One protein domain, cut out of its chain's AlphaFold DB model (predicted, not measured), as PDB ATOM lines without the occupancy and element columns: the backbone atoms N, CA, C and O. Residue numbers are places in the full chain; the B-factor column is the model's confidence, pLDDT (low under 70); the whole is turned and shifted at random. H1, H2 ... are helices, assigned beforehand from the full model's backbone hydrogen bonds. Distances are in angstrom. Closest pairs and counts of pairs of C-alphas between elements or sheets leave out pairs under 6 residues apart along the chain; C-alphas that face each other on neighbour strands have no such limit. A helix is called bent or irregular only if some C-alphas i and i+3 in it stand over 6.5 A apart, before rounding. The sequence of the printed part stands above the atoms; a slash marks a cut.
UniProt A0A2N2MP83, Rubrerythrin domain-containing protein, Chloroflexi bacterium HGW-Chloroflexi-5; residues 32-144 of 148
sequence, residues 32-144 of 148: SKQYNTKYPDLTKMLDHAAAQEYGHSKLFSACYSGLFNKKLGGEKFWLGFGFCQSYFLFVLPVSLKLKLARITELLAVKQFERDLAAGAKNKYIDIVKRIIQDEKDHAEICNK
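Overview. This is residues 32 to 144 of the 148 residues of the protein "Rubrerythrin domain-containing protein" of Chloroflexi bacterium HGW-Chloroflexi-5 (UniProt A0A2N2MP83). The long helix H2 and the helical hairpin of H4 and H5 make a row of contacts, with H5 in the middle and touching both H2 and H4; H3 lies across an open space from H5, set off from both H2 and H4. These four helices make an open, elongated frame with few contacts between its helices, and the short helices H1 and H6 lie near one end of its long axis. The printed part has 113 residues with six named helices, H1 to H6 in order along the chain, and no named strand; the class is all helix. It is only just compact, close to loose, with a radius of gyration of the C-alphas of 15.6 A, and the C-alphas span 44 by 30 by 20 A.

Along the chain. H2, residues 40 to 68, is the longest helix, 41.8 A from C-alpha 40 at (48.219, 33.945, 39.774) to C-alpha 68 at (13.667, 31.988, 16.265). H5 is residues 123 to 139, 24.3 A long, and H4 is residues 94 to 117, 34.3 A long. H3 is residues 75 to 88, 20.3 A long. The two shortest helices are H1, residues 32 to 35, 5.3 A long, and H6, residues 141 to 144, 5.1 A long, ending at C-alpha 144 at (51.941, 34.938, 26.482). H5 is irregular, with C-alphas 130 and 133 at 7.3 A, and has a kink of 44 degrees near residue 133.

Arrangement. H2 touches H5 at a shallow tilt of 11 degrees, opposite ways; their closest C-alphas, of Ala 49 and His 138, are 6.4 A apart. H4 and H5 form a helical hairpin and touch at a shallow tilt of 30 degrees, opposite ways, with the closest C-alphas, of Arg 102 and Ala 139, at 4.2 A. H2 and H4 are apart. H6 touches H4 at residues 95 to 102 alone, the closest C-alphas being those of Leu 98 and Cys 142, 5.3 A apart. H6 is close to H2 but not clearly touching, with the C-alphas of Met 45 and Ile 141 closest at 7.1 A. H5 and H6 meet only through their link. H1 touches H2 at residues 42 to 47 alone, with the closest C-alphas, of Ser 32 and Thr 43, at 4.6 A. H3 touches no helix; it is near H1, apart from H2, and only just apart from H4, with a closest distance of 8.3 A. In H2, H3 and H4 every O i to N i+4 pair is within hydrogen-bond range; in H5 11 of 13 are, and H1 and H6 are too short for such a pair.

Size, cuts and confidence. The outline is only just elongated. The two C-alphas farthest apart, those of Thr 37 and Gly 119, are 45.6 A apart. The printed part, residues 32 to 144, has no cut. The link from H2 to H3, six residues, is short, and the other links are tight. The mean pLDDT of the printed part is 94.0, and no printed residue is under 70 in this predicted model.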
ATOM      1  N   SER A  32      41.451  27.929  35.764       96.00
ATOM      2  CA  SER A  32      41.695  29.055  36.669       96.00
ATOM      3  C   SER A  32      41.684  28.594  38.129       96.00
ATOM      4  O   SER A  32      42.644  28.832  38.867       96.00
ATOM      5  N   LYS A  33      40.669  27.807  38.518       95.94
ATOM      6  CA  LYS A  33      40.560  27.226  39.862       95.94
ATOM      7  C   LYS A  33      41.719  26.288  40.209       95.94
ATOM      8  O   LYS A  33      42.132  26.253  41.361       95.94
ATOM      9  N   GLN A  34      42.239  25.523  39.248       94.50
ATOM     10  CA  GLN A  34      43.378  24.623  39.486       94.50
ATOM     11  C   GLN A  34      44.690  25.372  39.734       94.50
ATOM     12  O   GLN A  34      45.587  24.826  40.376       94.50
ATOM     13  N   TYR A  35      44.823  26.587  39.200       92.62
ATOM     14  CA  TYR A  35      46.085  27.327  39.184       92.62
ATOM     15  C   TYR A  35      46.096  28.593  40.042       92.62
ATOM     16  O   TYR A  35      47.168  29.179  40.189       92.62
ATOM     17  N   ASN A  36      44.974  28.950  40.674       92.38
ATOM     18  CA  ASN A  36      44.794  30.180  41.456       92.38
ATOM     19  C   ASN A  36      45.916  30.475  42.461       92.38
ATOM     20  O   ASN A  36      46.357  31.616  42.561       92.38
ATOM     21  N   THR A  37      46.412  29.459  43.164       88.75
ATOM     22  CA  THR A  37      47.484  29.616  44.154       88.75
ATOM     23  C   THR A  37      48.872  29.543  43.524       88.75
ATOM     24  O   THR A  37      49.799  30.193  43.993       88.75
ATOM     25  N   LYS A  38      49.046  28.729  42.475       92.00
ATOM     26  CA  LYS A  38      50.372  28.399  41.928       92.00
ATOM     27  C   LYS A  38      50.848  29.387  40.864       92.00
ATOM     28  O   LYS A  38      52.040  29.650  40.783       92.00
ATOM     29  N   TYR A  39      49.935  29.897  40.039       93.94
ATOM     30  CA  TYR A  39      50.237  30.762  38.900       93.94
ATOM     31  C   TYR A  39      49.190  31.890  38.806       93.94
ATOM     32  O   TYR A  39      48.315  31.844  37.939       93.94
ATOM     33  N   PRO A  40      49.251  32.907  39.684       92.88
ATOM     34  CA  PRO A  40      48.219  33.945  39.774       92.88
ATOM     35  C   PRO A  40      48.033  34.736  38.470       92.88
ATOM     36  O   PRO A  40      46.908  35.093  38.123       92.88
ATOM     37  N   ASP A  41      49.105  34.967  37.709       93.62
ATOM     38  CA  ASP A  41      49.014  35.657  36.417       93.62
ATOM     39  C   ASP A  41      48.291  34.813  35.363       93.62
ATOM     40  O   ASP A  41      47.445  35.328  34.633       93.62
ATOM     41  N   LEU A  42      48.545  33.498  35.335       94.81
ATOM     42  CA  LEU A  42      47.806  32.578  34.470       94.81
ATOM     43  C   LEU A  42      46.325  32.557  34.847       94.81
ATOM     44  O   LEU A  42      45.469  32.606  33.972       94.81
ATOM     45  N   THR A  43      46.015  32.525  36.141       95.44
ATOM     46  CA  THR A  43      44.638  32.583  36.637       95.44
ATOM     47  C   THR A  43      43.907  33.831  36.155       95.44
ATOM     48  O   THR A  43      42.811  33.700  35.621       95.44
ATOM     49  N   LYS A  44      44.531  35.015  36.214       95.94
ATOM     50  CA  LYS A  44      43.933  36.247  35.670       95.94
ATOM     51  C   LYS A  44      43.646  36.145  34.171       95.94
ATOM     52  O   LYS A  44      42.583  36.573  33.729       95.94
ATOM     53  N   MET A  45      44.569  35.575  33.394       96.00
ATOM     54  CA  MET A  45      44.376  35.378  31.951       96.00
ATOM     55  C   MET A  45      43.218  34.413  31.660       96.00
ATOM     56  O   MET A  45      42.392  34.691  30.795       96.00
ATOM     57  N   LEU A  46      43.135  33.305  32.401       97.19
ATOM     58  CA  LEU A  46      42.070  32.308  32.258       97.19
ATOM     59  C   LEU A  46      40.705  32.865  32.692       97.19
ATOM     60  O   LEU A  46      39.705  32.598  32.035       97.19
ATOM     61  N   ASP A  47      40.652  33.654  33.767       97.88
ATOM     62  CA  ASP A  47      39.421  34.316  34.213       97.88
ATOM     63  C   ASP A  47      38.934  35.355  33.199       97.88
ATOM     64  O   ASP A  47      37.732  35.456  32.950       97.88
ATOM     65  N   HIS A  48      39.862  36.101  32.589       97.69
ATOM     66  CA  HIS A  48      39.538  37.055  31.534       97.69
ATOM     67  C   HIS A  48      38.947  36.353  30.306       97.69
ATOM     68  O   HIS A  48      37.841  36.704  29.892       97.69
ATOM     69  N   ALA A  49      39.614  35.309  29.805       97.38
ATOM     70  CA  ALA A  49      39.111  34.505  28.689       97.38
ATOM     71  C   ALA A  49      37.739  33.895  29.014       97.38
ATOM     72  O   ALA A  49      36.783  34.055  28.263       97.38
ATOM     73  N   ALA A  50      37.572  33.309  30.207       98.12
ATOM     74  CA  ALA A  50      36.281  32.778  30.642       98.12
ATOM     75  C   ALA A  50      35.157  33.830  30.668       98.12
ATOM     76  O   ALA A  50      33.986  33.493  30.479       98.12
ATOM     77  N   ALA A  51      35.475  35.091  30.970       98.44
ATOM     78  CA  ALA A  51      34.501  36.173  30.942       98.44
ATOM     79  C   ALA A  51      34.128  36.568  29.503       98.44
ATOM     80  O   ALA A  51      32.943  36.803  29.242       98.44
ATOM     81  N   GLN A  52      35.105  36.603  28.589       98.38
ATOM     82  CA  GLN A  52      34.888  36.873  27.163       98.38
ATOM     83  C   GLN A  52      34.014  35.790  26.522       98.38
ATOM     84  O   GLN A  52      32.926  36.116  26.053       98.38
ATOM     85  N   GLU A  53      34.395  34.520  26.662       98.19
ATOM     86  CA  GLU A  53      33.643  33.333  26.211       98.19
ATOM     87  C   GLU A  53      32.193  33.354  26.711       98.19
ATOM     88  O   GLU A  53      31.214  33.160  25.981       98.19
ATOM     89  N   TYR A  54      32.002  33.679  27.994       98.56
ATOM     90  CA  TYR A  54      30.657  33.782  28.544       98.56
ATOM     91  C   TYR A  54      29.873  34.909  27.868       98.56
ATOM     92  O   TYR A  54      28.701  34.719  27.534       98.56
ATOM     93  N   GLY A  55      30.506  36.059  27.631       98.44
ATOM     94  CA  GLY A  55      29.949  37.162  26.851       98.44
ATOM     95  C   GLY A  55      29.571  36.748  25.426       98.44
ATOM     96  O   GLY A  55      28.451  37.033  24.988       98.44
ATOM     97  N   HIS A  56      30.440  36.013  24.731       98.38
ATOM     98  CA  HIS A  56      30.195  35.480  23.390       98.38
ATOM     99  C   HIS A  56      28.977  34.551  23.369       98.38
ATOM    100  O   HIS A  56      28.080  34.714  22.535       98.38
ATOM    101  N   SER A  57      28.835  33.678  24.374       98.00
ATOM    102  CA  SER A  57      27.643  32.831  24.524       98.00
ATOM    103  C   SER A  57      26.345  33.655  24.590       98.00
ATOM    104  O   SER A  57      25.311  33.263  24.034       98.00
ATOM    105  N   LYS A  58      26.371  34.839  25.221       98.25
ATOM    106  CA  LYS A  58      25.195  35.721  25.306       98.25
ATOM    107  C   LYS A  58      24.878  36.382  23.976       98.25
ATOM    108  O   LYS A  58      23.693  36.523  23.666       98.25
ATOM    109  N   LEU A  59      25.886  36.696  23.163       98.19
ATOM    110  CA  LEU A  59      25.681  37.172  21.794       98.19
ATOM    111  C   LEU A  59      24.951  36.116  20.954       98.19
ATOM    112  O   LEU A  59      23.918  36.417  20.351       98.19
ATOM    113  N   PHE A  60      25.409  34.860  20.977       97.56
ATOM    114  CA  PHE A  60      24.747  33.777  20.240       97.56
ATOM    115  C   PHE A  60      23.342  33.468  20.768       97.56
ATOM    116  O   PHE A  60      22.419  33.258  19.978       97.56
ATOM    117  N   SER A  61      23.143  33.500  22.087       97.81
ATOM    118  CA  SER A  61      21.819  33.325  22.698       97.81
ATOM    119  C   SER A  61      20.838  34.427  22.283       97.81
ATOM    120  O   SER A  61      19.712  34.133  21.872       97.81
ATOM    121  N   ALA A  62      21.277  35.690  22.298       97.19
ATOM    122  CA  ALA A  62      20.476  36.823  21.842       97.19
ATOM    123  C   ALA A  62      20.151  36.726  20.341       97.19
ATOM    124  O   ALA A  62      19.004  36.940  19.944       97.19
ATOM    125  N   CYS A  63      21.124  36.333  19.513       96.06
ATOM    126  CA  CYS A  63      20.920  36.087  18.086       96.06
ATOM    127  C   CYS A  63      19.866  35.005  17.838       96.06
ATOM    128  O   CYS A  63      18.916  35.224  17.086       96.06
ATOM    129  N   TYR A  64      19.984  33.864  18.522       96.88
ATOM    130  CA  TYR A  64      19.025  32.773  18.413       96.88
ATOM    131  C   TYR A  64      17.617  33.209  18.836       96.88
ATOM    132  O   TYR A  64      16.644  32.942  18.132       96.88
ATOM    133  N   SER A  65      17.507  33.917  19.963       96.44
ATOM    134  CA  SER A  65      16.227  34.430  20.450       96.44
ATOM    135  C   SER A  65      15.593  35.395  19.451       96.44
ATOM    136  O   SER A  65      14.411  35.260  19.147       96.44
ATOM    137  N   GLY A  66      16.380  36.311  18.884       94.69
ATOM    138  CA  GLY A  66      15.895  37.280  17.903       94.69
ATOM    139  C   GLY A  66      15.510  36.680  16.548       94.69
ATOM    140  O   GLY A  66      14.685  37.264  15.855       94.69
ATOM    141  N   LEU A  67      16.090  35.542  16.150       93.62
ATOM    142  CA  LEU A  67      15.777  34.883  14.874       93.62
ATOM    143  C   LEU A  67      14.656  33.843  14.985       93.62
ATOM    144  O   LEU A  67      13.910  33.645  14.031       93.62
ATOM    145  N   PHE A  68      14.542  33.158  16.125       94.38
ATOM    146  CA  PHE A  68      13.667  31.988  16.265       94.38
ATOM    147  C   PHE A  68      12.587  32.135  17.340       94.38
ATOM    148  O   PHE A  68      11.846  31.176  17.563       94.38
ATOM    149  N   ASN A  69      12.520  33.285  18.020       94.38
ATOM    150  CA  ASN A  69      11.597  33.571  19.123       94.38
ATOM    151  C   ASN A  69      11.591  32.470  20.206       94.38
ATOM    152  O   ASN A  69      10.554  32.054  20.719       94.38
ATOM    153  N   LYS A  70      12.776  31.917  20.493       94.38
ATOM    154  CA  LYS A  70      12.992  30.820  21.446       94.38
ATOM    155  C   LYS A  70      14.272  31.070  22.226       94.38
ATOM    156  O   LYS A  70      15.250  31.540  21.662       94.38
ATOM    157  N   LYS A  71      14.304  30.680  23.499       94.00
ATOM    158  CA  LYS A  71      15.528  30.734  24.312       94.00
ATOM    159  C   LYS A  71      16.385  29.489  24.083       94.00
ATOM    160  O   LYS A  71      15.855  28.388  23.913       94.00
ATOM    161  N   LEU A  72      17.706  29.661  24.087       93.62
ATOM    162  CA  LEU A  72      18.633  28.538  24.198       93.62
ATOM    163  C   LEU A  72      18.687  28.068  25.654       93.62
ATOM    164  O   LEU A  72      18.713  28.877  26.576       93.62
ATOM    165  N   GLY A  73      18.654  26.751  25.844       93.00
ATOM    166  CA  GLY A  73      18.786  26.103  27.146       93.00
ATOM    167  C   GLY A  73      20.082  25.302  27.250       93.00
ATOM    168  O   GLY A  73      20.837  25.186  26.284       93.00
ATOM    169  N   GLY A  74      20.308  24.702  28.420       94.38
ATOM    170  CA  GLY A  74      21.481  23.860  28.684       94.38
ATOM    171  C   GLY A  74      22.698  24.614  29.219       94.38
ATOM    172  O   GLY A  74      23.768  24.027  29.309       94.38
ATOM    173  N   GLU A  75      22.548  25.881  29.611       97.00
ATOM    174  CA  GLU A  75      23.659  26.716  30.079       97.00
ATOM    175  C   GLU A  75      24.482  26.065  31.197       97.00
ATOM    176  O   GLU A  75      25.678  25.830  31.044       97.00
ATOM    177  N   LYS A  76      23.817  25.690  32.297       97.31
ATOM    178  CA  LYS A  76      24.459  25.026  33.441       97.31
ATOM    179  C   LYS A  76      25.118  23.702  33.053       97.31
ATOM    180  O   LYS A  76      26.155  23.362  33.608       97.31
ATOM    181  N   PHE A  77      24.519  22.971  32.112       97.88
ATOM    182  CA  PHE A  77      25.041  21.689  31.652       97.88
ATOM    183  C   PHE A  77      26.371  21.869  30.913       97.88
ATOM    184  O   PHE A  77      27.349  21.237  31.290       97.88
ATOM    185  N   TRP A  78      26.440  22.765  29.923       97.88
ATOM    186  CA  TRP A  78      27.667  22.976  29.140       97.88
ATOM    187  C   TRP A  78      28.779  23.649  29.951       97.88
ATOM    188  O   TRP A  78      29.926  23.217  29.862       97.88
ATOM    189  N   LEU A  79      28.433  24.612  30.815       97.62
ATOM    190  CA  LEU A  79      29.375  25.193  31.780       97.62
ATOM    191  C   LEU A  79      29.948  24.122  32.715       97.62
ATOM    192  O   LEU A  79      31.159  24.043  32.913       97.62
ATOM    193  N   GLY A  80      29.075  23.286  33.288       96.94
ATOM    194  CA  GLY A  80      29.484  22.194  34.167       96.94
ATOM    195  C   GLY A  80      30.345  21.168  33.438       96.94
ATOM    196  O   GLY A  80      31.358  20.733  33.974       96.94
ATOM    197  N   PHE A  81      29.992  20.830  32.199       97.00
ATOM    198  CA  PHE A  81      30.742  19.878  31.388       97.00
ATOM    199  C   PHE A  81      32.166  20.369  31.089       97.00
ATOM    200  O   PHE A  81      33.122  19.638  31.347       97.00
ATOM    201  N   GLY A  82      32.329  21.623  30.651       96.31
ATOM    202  CA  GLY A  82      33.651  22.229  30.452       96.31
ATOM    203  C   GLY A  82      34.477  22.274  31.736       96.31
ATOM    204  O   GLY A  82      35.651  21.895  31.753       96.31
ATOM    205  N   PHE A  83      33.841  22.646  32.849       97.12
ATOM    206  CA  PHE A  83      34.490  22.665  34.157       97.12
ATOM    207  C   PHE A  83      34.973  21.271  34.577       97.12
ATOM    208  O   PHE A  83      36.135  21.108  34.955       97.12
ATOM    209  N   CYS A  84      34.125  20.247  34.463       95.88
ATOM    210  CA  CYS A  84      34.486  18.864  34.774       95.88
ATOM    211  C   CYS A  84      35.615  18.352  33.875       95.88
ATOM    212  O   CYS A  84      36.539  17.707  34.369       95.88
ATOM    213  N   GLN A  85      35.602  18.677  32.579       93.81
ATOM    214  CA  GLN A  85      36.682  18.295  31.669       93.81
ATOM    215  C   GLN A  85      38.037  18.854  32.111       93.81
ATOM    216  O   GLN A  85      39.036  18.137  32.055       93.81
ATOM    217  N   SER A  86      38.084  20.091  32.616       93.06
ATOM    218  CA  SER A  86      39.326  20.635  33.174       93.06
ATOM    219  C   SER A  86      39.881  19.742  34.293       93.06
ATOM    220  O   SER A  86      41.094  19.539  34.373       93.06
ATOM    221  N   TYR A  87      39.004  19.181  35.134       90.44
ATOM    222  CA  TYR A  87      39.369  18.353  36.279       90.44
ATOM    223  C   TYR A  87      39.847  16.966  35.852       90.44
ATOM    224  O   TYR A  87      40.846  16.481  36.370       90.44
ATOM    225  N   PHE A  88      39.217  16.353  34.845       89.56
ATOM    226  CA  PHE A  88      39.726  15.105  34.262       89.56
ATOM    227  C   PHE A  88      41.133  15.264  33.686       89.56
ATOM    228  O   PHE A  88      41.951  14.351  33.759       89.56
ATOM    229  N   LEU A  89      41.445  16.453  33.169       88.69
ATOM    230  CA  LEU A  89      42.780  16.761  32.681       88.69
ATOM    231  C   LEU A  89      43.758  17.111  33.807       88.69
ATOM    232  O   LEU A  89      44.920  17.335  33.495       88.69
ATOM    233  N   PHE A  90      43.354  17.152  35.088       88.25
ATOM    234  CA  PHE A  90      44.175  17.632  36.211       88.25
ATOM    235  C   PHE A  90      45.590  17.040  36.230       88.25
ATOM    236  O   PHE A  90      46.549  17.794  36.403       88.25
ATOM    237  N   VAL A  91      45.706  15.737  35.954       89.69
ATOM    238  CA  VAL A  91      46.963  14.968  35.909       89.69
ATOM    239  C   VAL A  91      47.936  15.410  34.812       89.69
ATOM    240  O   VAL A  91      49.124  15.103  34.879       89.69
ATOM    241  N   LEU A  92      47.463  16.138  33.799       90.81
ATOM    242  CA  LEU A  92      48.307  16.620  32.717       90.81
ATOM    243  C   LEU A  92      49.111  17.863  33.136       90.81
ATOM    244  O   LEU A  92      48.590  18.755  33.819       90.81
ATOM    245  N   PRO A  93      50.358  17.991  32.650       91.50
ATOM    246  CA  PRO A  93      51.123  19.226  32.729       91.50
ATOM    247  C   PRO A  93      50.333  20.436  32.215       91.50
ATOM    248  O   PRO A  93      49.641  20.361  31.198       91.50
ATOM    249  N   VAL A  94      50.501  21.582  32.883       91.62
ATOM    250  CA  VAL A  94      49.850  22.849  32.501       91.62
ATOM    251  C   VAL A  94      50.124  23.220  31.041       91.62
ATOM    252  O   VAL A  94      49.205  23.610  30.332       91.62
ATOM    253  N   SER A  95      51.346  22.994  30.550       90.12
ATOM    254  CA  SER A  95      51.720  23.256  29.157       90.12
ATOM    255  C   SER A  95      50.885  22.454  28.158       90.12
ATOM    256  O   SER A  95      50.495  22.989  27.123       90.12
ATOM    257  N   LEU A  96      50.554  21.194  28.464       91.38
ATOM    258  CA  LEU A  96      49.703  20.374  27.601       91.38
ATOM    259  C   LEU A  96      48.251  20.851  27.627       91.38
ATOM    260  O   LEU A  96      47.625  20.916  26.575       91.38
ATOM    261  N   LYS A  97      47.731  21.250  28.792       92.69
ATOM    262  CA  LYS A  97      46.374  21.813  28.900       92.69
ATOM    263  C   LYS A  97      46.235  23.118  28.119       92.69
ATOM    264  O   LYS A  97      45.275  23.272  27.375       92.69
ATOM    265  N   LEU A  98      47.207  24.024  28.244       92.88
ATOM    266  CA  LEU A  98      47.218  25.283  27.494       92.88
ATOM    267  C   LEU A  98      47.406  25.050  25.991       92.88
ATOM    268  O   LEU A  98      46.789  25.737  25.183       92.88
ATOM    269  N   LYS A  99      48.188  24.036  25.598       91.88
ATOM    270  CA  LYS A  99      48.298  23.625  24.192       91.88
ATOM    271  C   LYS A  99      46.974  23.081  23.650       91.88
ATOM    272  O   LYS A  99      46.625  23.394  22.518       91.88
ATOM    273  N   LEU A 100      46.238  22.293  24.436       91.25
ATOM    274  CA  LEU A 100      44.904  21.811  24.063       91.25
ATOM    275  C   LEU A 100      43.906  22.965  23.932       91.25
ATOM    276  O   LEU A 100      43.185  23.006  22.940       91.25
ATOM    277  N   ALA A 101      43.913  23.915  24.875       92.31
ATOM    278  CA  ALA A 101      43.115  25.137  24.784       92.31
ATOM    279  C   ALA A 101      43.413  25.872  23.469       92.31
ATOM    280  O   ALA A 101      42.528  26.033  22.638       92.31
ATOM    281  N   ARG A 102      44.696  26.159  23.205       93.50
ATOM    282  CA  ARG A 102      45.157  26.800  21.966       93.50
ATOM    283  C   ARG A 102      44.686  26.082  20.703       93.50
ATOM    284  O   ARG A 102      44.303  26.738  19.744       93.50
ATOM    285  N   ILE A 103      44.753  24.750  20.662       93.25
ATOM    286  CA  ILE A 103      44.291  23.988  19.494       93.25
ATOM    287  C   ILE A 103      42.794  24.216  19.268       93.25
ATOM    288  O   ILE A 103      42.394  24.441  18.128       93.25
ATOM    289  N   THR A 104      41.984  24.187  20.327       91.50
ATOM    290  CA  THR A 104      40.540  24.446  20.239       91.50
ATOM    291  C   THR A 104      40.256  25.857  19.729       91.50
ATOM    292  O   THR A 104      39.496  25.993  18.771       91.50
ATOM    293  N   GLU A 105      40.934  26.872  20.268       94.19
ATOM    294  CA  GLU A 105      40.779  28.261  19.814       94.19
ATOM    295  C   GLU A 105      41.165  28.434  18.344       94.19
ATOM    296  O   GLU A 105      40.429  29.009  17.547       94.19
ATOM    297  N   LEU A 106      42.291  27.852  17.918       94.19
ATOM    298  CA  LEU A 106      42.719  27.916  16.518       94.19
ATOM    299  C   LEU A 106      41.749  27.199  15.573       94.19
ATOM    300  O   LEU A 106      41.591  27.614  14.422       94.19
ATOM    301  N   LEU A 107      41.101  26.123  16.026       92.75
ATOM    302  CA  LEU A 107      40.050  25.463  15.254       92.75
ATOM    303  C   LEU A 107      38.807  26.352  15.131       92.75
ATOM    304  O   LEU A 107      38.242  26.419  14.036       92.75
ATOM    305  N   ALA A 108      38.422  27.060  16.198       91.19
ATOM    306  CA  ALA A 108      37.330  28.033  16.176       91.19
ATOM    307  C   ALA A 108      37.643  29.196  15.220       91.19
ATOM    308  O   ALA A 108      36.873  29.447  14.290       91.19
ATOM    309  N   VAL A 109      38.828  29.808  15.341       95.00
ATOM    310  CA  VAL A 109      39.323  30.859  14.435       95.00
ATOM    311  C   VAL A 109      39.284  30.393  12.984       95.00
ATOM    312  O   VAL A 109      38.731  31.079  12.130       95.00
ATOM    313  N   LYS A 110      39.813  29.202  12.685       95.44
ATOM    314  CA  LYS A 110      39.829  28.670  11.316       95.44
ATOM    315  C   LYS A 110      38.420  28.456  10.763       95.44
ATOM    316  O   LYS A 110      38.193  28.653   9.569       95.44
ATOM    317  N   GLN A 111      37.482  28.021  11.601       91.88
ATOM    318  CA  GLN A 111      36.086  27.878  11.203       91.88
ATOM    319  C   GLN A 111      35.456  29.249  10.920       91.88
ATOM    320  O   GLN A 111      34.860  29.435   9.863       91.88
ATOM    321  N   PHE A 112      35.674  30.227  11.795       93.81
ATOM    322  CA  PHE A 112      35.209  31.600  11.616       93.81
ATOM    323  C   PHE A 112      35.789  32.271  10.370       93.81
ATOM    324  O   PHE A 112      35.050  32.901   9.619       93.81
ATOM    325  N   GLU A 113      37.076  32.087  10.079       95.00
ATOM    326  CA  GLU A 113      37.702  32.602   8.857       95.00
ATOM    327  C   GLU A 113      37.075  31.997   7.595       95.00
ATOM    328  O   GLU A 113      36.838  32.716   6.624       95.00
ATOM    329  N   ARG A 114      36.732  30.702   7.612       93.50
ATOM    330  CA  ARG A 114      35.992  30.062   6.512       93.50
ATOM    331  C   ARG A 114      34.588  30.636   6.358       93.50
ATOM    332  O   ARG A 114      34.178  30.926   5.237       93.50
ATOM    333  N   ASP A 115      33.867  30.813   7.462       89.81
ATOM    334  CA  ASP A 115      32.503  31.350   7.446       89.81
ATOM    335  C   ASP A 115      32.476  32.812   6.967       89.81
ATOM    336  O   ASP A 115      31.586  33.206   6.211       89.81
ATOM    337  N   LEU A 116      33.492  33.603   7.329       92.50
ATOM    338  CA  LEU A 116      33.697  34.961   6.822       92.50
ATOM    339  C   LEU A 116      34.030  34.972   5.326       92.50
ATOM    340  O   LEU A 116      33.455  35.766   4.579       92.50
ATOM    341  N   ALA A 117      34.919  34.080   4.876       92.81
ATOM    342  CA  ALA A 117      35.312  33.963   3.471       92.81
ATOM    343  C   ALA A 117      34.157  33.502   2.565       92.81
ATOM    344  O   ALA A 117      34.091  33.903   1.406       92.81
ATOM    345  N   ALA A 118      33.214  32.716   3.094       89.56
ATOM    346  CA  ALA A 118      32.010  32.306   2.373       89.56
ATOM    347  C   ALA A 118      31.066  33.481   2.034       89.56
ATOM    348  O   ALA A 118      30.134  33.315   1.248       89.56
ATOM    349  N   GLY A 119      31.282  34.670   2.612       81.44
ATOM    350  CA  GLY A 119      30.600  35.905   2.210       81.44
ATOM    351  C   GLY A 119      29.123  35.988   2.603       81.44
ATOM    352  O   GLY A 119      28.408  36.876   2.130       81.44
ATOM    353  N   ALA A 120      28.643  35.093   3.472       84.75
ATOM    354  CA  ALA A 120      27.273  35.138   3.967       84.75
ATOM    355  C   ALA A 120      27.019  36.437   4.757       84.75
ATOM    356  O   ALA A 120      27.848  36.887   5.546       84.75
ATOM    357  N   LYS A 121      25.842  37.045   4.570       86.81
ATOM    358  CA  LYS A 121      25.411  38.234   5.320       86.81
ATOM    359  C   LYS A 121      24.251  37.861   6.232       86.81
ATOM    360  O   LYS A 121      23.114  37.750   5.782       86.81
ATOM    361  N   ASN A 122      24.544  37.614   7.504       89.31
ATOM    362  CA  ASN A 122      23.541  37.316   8.522       89.31
ATOM    363  C   ASN A 122      24.064  37.672   9.927       89.31
ATOM    364  O   ASN A 122      25.262  37.863  10.126       89.31
ATOM    365  N   LYS A 123      23.158  37.693  10.915       90.94
ATOM    366  CA  LYS A 123      23.483  38.048  12.308       90.94
ATOM    367  C   LYS A 123      24.533  37.139  12.962       90.94
ATOM    368  O   LYS A 123      25.177  37.567  13.911       90.94
ATOM    369  N   TYR A 124      24.687  35.893  12.504       93.94
ATOM    370  CA  TYR A 124      25.737  34.998  12.997       93.94
ATOM    371  C   TYR A 124      27.116  35.495  12.552       93.94
ATOM    372  O   TYR A 124      28.007  35.633  13.383       93.94
ATOM    373  N   ILE A 125      27.260  35.868  11.278       95.38
ATOM    374  CA  ILE A 125      28.507  36.429  10.743       95.38
ATOM    375  C   ILE A 125      28.878  37.750  11.428       95.38
ATOM    376  O   ILE A 125      30.055  37.996  11.678       95.38
ATOM    377  N   ASP A 126      27.899  38.581  11.792       95.25
ATOM    378  CA  ASP A 126      28.163  39.818  12.541       95.25
ATOM    379  C   ASP A 126      28.743  39.541  13.937       95.25
ATOM    380  O   ASP A 126      29.631  40.263  14.394       95.25
ATOM    381  N   ILE A 127      28.289  38.471  14.601       96.75
ATOM    382  CA  ILE A 127      28.873  38.023  15.872       96.75
ATOM    383  C   ILE A 127      30.287  37.502  15.645       96.75
ATOM    384  O   ILE A 127      31.195  37.927  16.349       96.75
ATOM    385  N   VAL A 128      30.488  36.651  14.636       96.19
ATOM    386  CA  VAL A 128      31.810  36.101  14.304       96.19
ATOM    387  C   VAL A 128      32.838  37.218  14.090       96.19
ATOM    388  O   VAL A 128      33.921  37.174  14.663       96.19
ATOM    389  N   LYS A 129      32.490  38.275  13.344       96.56
ATOM    390  CA  LYS A 129      33.368  39.445  13.150       96.56
ATOM    391  C   LYS A 129      33.748  40.141  14.452       96.56
ATOM    392  O   LYS A 129      34.838  40.695  14.543       96.56
ATOM    393  N   ARG A 130      32.839  40.159  15.428       96.62
ATOM    394  CA  ARG A 130      33.049  40.821  16.716       96.62
ATOM    395  C   ARG A 130      33.988  40.030  17.624       96.62
ATOM    396  O   ARG A 130      34.728  40.659  18.368       96.62
ATOM    397  N   ILE A 131      33.928  38.701  17.580       97.38
ATOM    398  CA  ILE A 131      34.618  37.835  18.550       97.38
ATOM    399  C   ILE A 131      35.915  37.227  18.010       97.38
ATOM    400  O   ILE A 131      36.774  36.847  18.787       97.38
ATOM    401  N   ILE A 132      36.123  37.192  16.687       96.56
ATOM    402  CA  ILE A 132      37.289  36.522  16.082       96.56
ATOM    403  C   ILE A 132      38.647  37.011  16.610       96.56
ATOM    404  O   ILE A 132      39.601  36.234  16.647       96.56
ATOM    405  N   GLN A 133      38.761  38.288  16.987       96.94
ATOM    406  CA  GLN A 133      39.998  38.802  17.570       96.94
ATOM    407  C   GLN A 133      40.210  38.270  18.992       96.94
ATOM    408  O   GLN A 133      41.333  37.895  19.316       96.94
ATOM    409  N   ASP A 134      39.142  38.153  19.785       97.25
ATOM    410  CA  ASP A 134      39.195  37.554  21.119       97.25
ATOM    411  C   ASP A 134      39.674  36.095  21.022       97.25
ATOM    412  O   ASP A 134      40.629  35.734  21.702       97.25
ATOM    413  N   GLU A 135      39.142  35.299  20.083       96.19
ATOM    414  CA  GLU A 135      39.579  33.898  19.907       96.19
ATOM    415  C   GLU A 135      41.055  33.780  19.506       96.19
ATOM    416  O   GLU A 135      41.786  32.887  19.949       96.19
ATOM    417  N   LYS A 136      41.536  34.709  18.670       96.31
ATOM    418  CA  LYS A 136      42.964  34.794  18.326       96.31
ATOM    419  C   LYS A 136      43.798  35.112  19.563       96.31
ATOM    420  O   LYS A 136      44.866  34.531  19.742       96.31
ATOM    421  N   ASP A 137      43.318  35.997  20.429       95.44
ATOM    422  CA  ASP A 137      43.994  36.336  21.675       95.44
ATOM    423  C   ASP A 137      43.960  35.202  22.711       95.44
ATOM    424  O   ASP A 137      44.977  34.984  23.384       95.44
ATOM    425  N   HIS A 138      42.865  34.440  22.788       95.25
ATOM    426  CA  HIS A 138      42.738  33.231  23.607       95.25
ATOM    427  C   HIS A 138      43.747  32.156  23.176       95.25
ATOM    428  O   HIS A 138      44.461  31.589  24.013       95.25
ATOM    429  N   ALA A 139      43.901  31.933  21.864       93.12
ATOM    430  CA  ALA A 139      44.874  30.985  21.315       93.12
ATOM    431  C   ALA A 139      46.324  31.295  21.738       93.12
ATOM    432  O   ALA A 139      47.167  30.395  21.840       93.12
ATOM    433  N   GLU A 140      46.615  32.563  22.024       93.44
ATOM    434  CA  GLU A 140      47.942  33.043  22.390       93.44
ATOM    435  C   GLU A 140      48.222  33.005  23.901       93.44
ATOM    436  O   GLU A 140      49.361  33.248  24.304       93.44
ATOM    437  N   ILE A 141      47.259  32.623  24.755       90.38
ATOM    438  CA  ILE A 141      47.472  32.495  26.212       90.38
ATOM    439  C   ILE A 141      48.681  31.600  26.521       90.38
ATOM    440  O   ILE A 141      49.514  31.947  27.357       90.38
ATOM    441  N   CYS A 142      48.822  30.476  25.808       85.38
ATOM    442  CA  CYS A 142      49.934  29.538  25.989       85.38
ATOM    443  C   CYS A 142      51.310  30.150  25.665       85.38
ATOM    444  O   CYS A 142      52.310  29.709  26.224       85.38
ATOM    445  N   ASN A 143      51.368  31.129  24.756       84.94
ATOM    446  CA  ASN A 143      52.609  31.790  24.344       84.94
ATOM    447  C   ASN A 143      52.907  33.020  25.217       84.94
ATOM    448  O   ASN A 143      54.064  33.296  25.533       84.94
ATOM    449  N   LYS A 144      51.859  33.753  25.617       86.38
ATOM    450  CA  LYS A 144      51.941  34.938  26.482       86.38
ATOM    451  C   LYS A 144      52.319  34.562  27.919       86.38
ATOM    452  O   LYS A 144      53.065  35.297  28.565       86.38
TER     453      LYS A 144